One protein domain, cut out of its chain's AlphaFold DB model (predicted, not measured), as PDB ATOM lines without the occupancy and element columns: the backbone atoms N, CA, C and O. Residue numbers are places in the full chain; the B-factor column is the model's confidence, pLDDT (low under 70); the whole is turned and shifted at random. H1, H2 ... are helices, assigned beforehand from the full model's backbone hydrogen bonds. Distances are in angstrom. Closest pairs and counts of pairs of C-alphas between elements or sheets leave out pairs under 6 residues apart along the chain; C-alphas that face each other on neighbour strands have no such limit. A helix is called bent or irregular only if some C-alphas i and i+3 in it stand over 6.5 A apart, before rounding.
ATOM      1  N   SER A   2       6.708 -14.717  29.144       82.50
ATOM      2  CA  SER A   2       7.612 -15.079  30.246       82.50
ATOM      3  C   SER A   2       6.833 -15.258  31.555       82.50
ATOM      4  O   SER A   2       5.726 -14.731  31.723       82.50
ATOM      5  N   VAL A   3       7.396 -16.053  32.461       78.44
ATOM      6  CA  VAL A   3       6.805 -16.389  33.764       78.44
ATOM      7  C   VAL A   3       6.631 -15.136  34.626       78.44
ATOM      8  O   VAL A   3       5.639 -15.003  35.341       78.44
ATOM      9  N   GLU A   4       7.547 -14.181  34.499       81.38
ATOM     10  CA  GLU A   4       7.547 -12.906  35.214       81.38
ATOM     11  C   GLU A   4       6.294 -12.084  34.894       81.38
ATOM     12  O   GLU A   4       5.660 -11.547  35.802       81.38
ATOM     13  N   ILE A   5       5.881 -12.050  33.623       83.81
ATOM     14  CA  ILE A   5       4.693 -11.303  33.181       83.81
ATOM     15  C   ILE A   5       3.417 -11.928  33.760       83.81
ATOM     16  O   ILE A   5       2.549 -11.219  34.268       83.81
ATOM     17  N   LYS A   6       3.317 -13.263  33.747       79.88
ATOM     18  CA  LYS A   6       2.179 -13.982  34.344       79.88
ATOM     19  C   LYS A   6       2.104 -13.767  35.858       79.88
ATOM     20  O   LYS A   6       1.018 -13.571  36.395       79.88
ATOM     21  N   ARG A   7       3.252 -13.745  36.544       82.44
ATOM     22  CA  ARG A   7       3.328 -13.490  37.991       82.44
ATOM     23  C   ARG A   7       2.810 -12.096  38.343       82.44
ATOM     24  O   ARG A   7       2.023 -11.959  39.272       82.44
ATOM     25  N   GLN A   8       3.210 -11.081  37.582       83.62
ATOM     26  CA  GLN A   8       2.740  -9.709  37.790       83.62
ATOM     27  C   GLN A   8       1.227  -9.573  37.587       83.62
ATOM     28  O   GLN A   8       0.570  -8.873  38.355       83.62
ATOM     29  N   GLN A   9       0.663 -10.268  36.593       83.12
ATOM     30  CA  GLN A   9      -0.786 -10.286  36.367       83.12
ATOM     31  C   GLN A   9      -1.539 -10.900  37.551       83.12
ATOM     32  O   GLN A   9      -2.509 -10.308  38.013       83.12
ATOM     33  N   ILE A  10      -1.058 -12.026  38.083       83.00
ATOM     34  CA  ILE A  10      -1.671 -12.692  39.242       83.00
ATOM     35  C   ILE A  10      -1.645 -11.784  40.474       83.00
ATOM     36  O   ILE A  10      -2.673 -11.608  41.116       83.00
ATOM     37  N   VAL A  11      -0.500 -11.164  40.782       85.31
ATOM     38  CA  VAL A  11      -0.385 -10.252  41.936       85.31
ATOM     39  C   VAL A  11      -1.362  -9.089  41.808       85.31
ATOM     40  O   VAL A  11      -2.057  -8.773  42.767       85.31
ATOM     41  N   LYS A  12      -1.466  -8.488  40.618       84.62
ATOM     42  CA  LYS A  12      -2.399  -7.386  40.382       84.62
ATOM     43  C   LYS A  12      -3.852  -7.823  40.588       84.62
ATOM     44  O   LYS A  12      -4.581  -7.158  41.309       84.62
ATOM     45  N   SER A  13      -4.242  -8.960  40.015       81.12
ATOM     46  CA  SER A  13      -5.595  -9.499  40.170       81.12
ATOM     47  C   SER A  13      -5.940  -9.857  41.615       81.12
ATOM     48  O   SER A  13      -7.090  -9.710  42.000       81.12
ATOM     49  N   LEU A  14      -4.965 -10.304  42.413       80.88
ATOM     50  CA  LEU A  14      -5.165 -10.596  43.836       80.88
ATOM     51  C   LEU A  14      -5.287  -9.326  44.688       80.88
ATOM     52  O   LEU A  14      -6.042  -9.325  45.652       80.88
ATOM     53  N   MET A  15      -4.579  -8.247  44.339       82.81
ATOM     54  CA  MET A  15      -4.654  -6.970  45.066       82.81
ATOM     55  C   MET A  15      -6.004  -6.259  44.917       82.81
ATOM     56  O   MET A  15      -6.374  -5.484  45.794       82.81
ATOM     57  N   ASP A  16      -6.726  -6.513  43.825       84.31
ATOM     58  CA  ASP A  16      -8.040  -5.912  43.566       84.31
ATOM     59  C   ASP A  16      -9.181  -6.633  44.324       84.31
ATOM     60  O   ASP A  16     -10.320  -6.156  44.337       84.31
ATOM     61  N   ILE A  17      -8.904  -7.774  44.970       82.88
ATOM     62  CA  ILE A  17      -9.899  -8.541  45.730       82.88
ATOM     63  C   ILE A  17     -10.106  -7.901  47.104       82.88
ATOM     64  O   ILE A  17      -9.169  -7.715  47.872       82.88
ATOM     65  N   THR A  18     -11.363  -7.601  47.425       79.50
ATOM     66  CA  THR A  18     -11.780  -7.016  48.714       79.50
ATOM     67  C   THR A  18     -12.587  -7.983  49.585       79.50
ATOM     68  O   THR A  18     -12.977  -7.629  50.692       79.50
ATOM     69  N   ASP A  19     -12.864  -9.186  49.082       87.56
ATOM     70  CA  ASP A  19     -13.630 -10.220  49.778       87.56
ATOM     71  C   ASP A  19     -12.702 -11.075  50.655       87.56
ATOM     72  O   ASP A  19     -11.843 -11.797  50.143       87.56
ATOM     73  N   GLU A  20     -12.878 -10.989  51.976       81.44
ATOM     74  CA  GLU A  20     -12.086 -11.732  52.965       81.44
ATOM     75  C   GLU A  20     -12.255 -13.253  52.837       81.44
ATOM     76  O   GLU A  20     -11.272 -13.986  52.925       81.44
ATOM     77  N   VAL A  21     -13.467 -13.740  52.540       85.31
ATOM     78  CA  VAL A  21     -13.739 -15.183  52.417       85.31
ATOM     79  C   VAL A  21     -13.000 -15.756  51.213       85.31
ATOM     80  O   VAL A  21     -12.432 -16.848  51.275       85.31
ATOM     81  N   LEU A  22     -12.978 -15.005  50.111       83.81
ATOM     82  CA  LEU A  22     -12.252 -15.399  48.909       83.81
ATOM     83  C   LEU A  22     -10.734 -15.408  49.145       83.81
ATOM     84  O   LEU A  22     -10.047 -16.313  48.673       83.81
ATOM     85  N   ILE A  23     -10.205 -14.432  49.891       85.50
ATOM     86  CA  ILE A  23      -8.783 -14.380  50.259       85.50
ATOM     87  C   ILE A  23      -8.396 -15.592  51.114       85.50
ATOM     88  O   ILE A  23      -7.363 -16.212  50.853       85.50
ATOM     89  N   ASP A  24      -9.228 -15.968  52.083       85.81
ATOM     90  CA  ASP A  24      -8.981 -17.134  52.934       85.81
ATOM     91  C   ASP A  24      -8.966 -18.439  52.127       85.81
ATOM     92  O   ASP A  24      -8.038 -19.239  52.265       85.81
ATOM     93  N   GLN A  25      -9.916 -18.618  51.205       85.44
ATOM     94  CA  GLN A  25      -9.953 -19.781  50.307       85.44
ATOM     95  C   GLN A  25      -8.723 -19.856  49.391       85.44
ATOM     96  O   GLN A  25      -8.157 -20.932  49.181       85.44
ATOM     97  N   ILE A  26      -8.277 -18.715  48.855       85.44
ATOM     98  CA  ILE A  26      -7.066 -18.641  48.030       85.44
ATOM     99  C   ILE A  26      -5.833 -18.998  48.866       85.44
ATOM    100  O   ILE A  26      -4.984 -19.763  48.404       85.44
ATOM    101  N   ASN A  27      -5.731 -18.488  50.094       83.06
ATOM    102  CA  ASN A  27      -4.627 -18.804  50.999       83.06
ATOM    103  C   ASN A  27      -4.589 -20.291  51.356       83.06
ATOM    104  O   ASN A  27      -3.515 -20.895  51.334       83.06
ATOM    105  N   GLU A  28      -5.738 -20.896  51.653       86.38
ATOM    106  CA  GLU A  28      -5.833 -22.327  51.940       86.38
ATOM    107  C   GLU A  28      -5.367 -23.164  50.742       86.38
ATOM    108  O   GLU A  28      -4.514 -24.043  50.890       86.38
ATOM    109  N   TYR A  29      -5.830 -22.821  49.537       84.38
ATOM    110  CA  TYR A  29      -5.432 -23.489  48.301       84.38
ATOM    111  C   TYR A  29      -3.930 -23.346  48.002       84.38
ATOM    112  O   TYR A  29      -3.256 -24.330  47.696       84.38
ATOM    113  N   VAL A  30      -3.368 -22.140  48.132       81.94
ATOM    114  CA  VAL A  30      -1.929 -21.897  47.920       81.94
ATOM    115  C   VAL A  30      -1.083 -22.654  48.945       81.94
ATOM    116  O   VAL A  30      -0.045 -23.214  48.592       81.94
ATOM    117  N   ASN A  31      -1.516 -22.706  50.205       80.00
ATOM    118  CA  ASN A  31      -0.825 -23.464  51.245       80.00
ATOM    119  C   ASN A  31      -0.905 -24.977  51.003       80.00
ATOM    120  O   ASN A  31       0.086 -25.673  51.217       80.00
ATOM    121  N   ALA A  32      -2.037 -25.485  50.513       78.06
ATOM    122  CA  ALA A  32      -2.171 -26.882  50.113       78.06
ATOM    123  C   ALA A  32      -1.216 -27.237  48.962       78.06
ATOM    124  O   ALA A  32      -0.562 -28.272  49.018       78.06
ATOM    125  N   LEU A  33      -1.061 -26.353  47.970       71.75
ATOM    126  CA  LEU A  33      -0.117 -26.548  46.866       71.75
ATOM    127  C   LEU A  33       1.348 -26.551  47.324       71.75
ATOM    128  O   LEU A  33       2.132 -27.355  46.832       71.75
ATOM    129  N   LYS A  34       1.724 -25.694  48.284       63.59
ATOM    130  CA  LYS A  34       3.087 -25.683  48.847       63.59
ATOM    131  C   LYS A  34       3.425 -26.959  49.618       63.59
ATOM    132  O   LYS A  34       4.563 -27.408  49.564       63.59
ATOM    133  N   ARG A  35       2.445 -27.573  50.291       56.12
ATOM    134  CA  ARG A  35       2.645 -28.856  50.988       56.12
ATOM    135  C   ARG A  35       2.992 -30.008  50.040       56.12
ATOM    136  O   ARG A  35       3.584 -30.973  50.497       56.12
ATOM    137  N   VAL A  36       2.664 -29.910  48.748       53.06
ATOM    138  CA  VAL A  36       2.990 -30.947  47.751       53.06
ATOM    139  C   VAL A  36       4.486 -30.960  47.402       53.06
ATOM    140  O   VAL A  36       5.024 -32.020  47.105       53.06
ATOM    141  N   GLU A  37       5.189 -29.823  47.482       53.16
ATOM    142  CA  GLU A  37       6.656 -29.791  47.313       53.16
ATOM    143  C   GLU A  37       7.408 -30.263  48.574       53.16
ATOM    144  O   GLU A  37       8.564 -30.671  48.483       53.16
ATOM    145  N   GLU A  38       6.749 -30.251  49.738       51.66
ATOM    146  CA  GLU A  38       7.298 -30.653  51.040       51.66
ATOM    147  C   GLU A  38       6.827 -32.040  51.516       51.66
ATOM    148  O   GLU A  38       6.920 -32.338  52.710       51.66
ATOM    149  N   GLU A  39       6.437 -32.963  50.625       55.84
ATOM    150  CA  GLU A  39       6.652 -34.394  50.923       55.84
ATOM    151  C   GLU A  39       8.164 -34.670  50.874       55.84
ATOM    152  O   GLU A  39       8.709 -35.372  50.022       55.84
ATOM    153  N   MET A  40       8.875 -34.018  51.797       58.53
ATOM    154  CA  MET A  40      10.275 -34.223  52.062       58.53
ATOM    155  C   MET A  40      10.449 -35.680  52.442       58.53
ATOM    156  O   MET A  40       9.722 -36.201  53.284       58.53
ATOM    157  N   PHE A  41      11.445 -36.292  51.817       58.38
ATOM    158  CA  PHE A  41      12.017 -37.590  52.131       58.38
ATOM    159  C   PHE A  41      11.925 -37.897  53.637       58.38
ATOM    160  O   PHE A  41      12.756 -37.439  54.421       58.38
TER     161      PHE A  41
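AT A GLANCE: This is residues 2 to 41 of the 78 residues of an uncharacterized protein of Myroides profundi (UniProt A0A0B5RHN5). Two helices, H1 and H2, form an open, flat V, joined at its corner by a tight link of four residues. The arms, residues 2 to 13 and 27 to 41, stand free of each other, and the second arm runs on past H2 into a short tail. The printed part has 40 residues with two named helices, H1 then H2, and no named strand; its class is all helix. It is loose, with a radius of gyration of the C-alphas of 12.8 A, and spans 38 by 31 by 7 A.

IN THESE COORDINATES: The printed part begins with Ser 2. H1 is residues 3 to 15, from C-alpha 3 at (6.805, -16.389, 33.764) to C-alpha 15 at (-4.654, -6.970, 45.066), a length of 18.6 A. Residues 16 to 19 follow as the link. H2, the longest helix, is residues 20 to 37 and measures 26.6 A from its first to its last C-alpha, ending at (6.656, -29.791, 47.313). Residues 38 to 41 follow it.

HOW THE PARTS SIT: From C-alpha 3 to C-alpha 15 of H1, x falls while y and z rise; from C-alpha 20 to C-alpha 37 of H2, x rises while y and z fall. H1 and H2 are only just apart, their closest C-alphas 8.3 A from each other. Every O i to N i+4 pair is within hydrogen-bond range in H1, and 12 of 14 are in H2. Neither helix is bent.

THE WHOLE: The two C-alphas farthest apart are those of Thr 18 and Phe 41, at 38.9 A. The C-alphas of Ser 2 and Phe 41 are 31.7 A apart. The printed part has no cut. The mean pLDDT of the printed part is 77.4, and residues 34 to 41, of which 34 to 37 belong to H2, are under 70 in this predicted model.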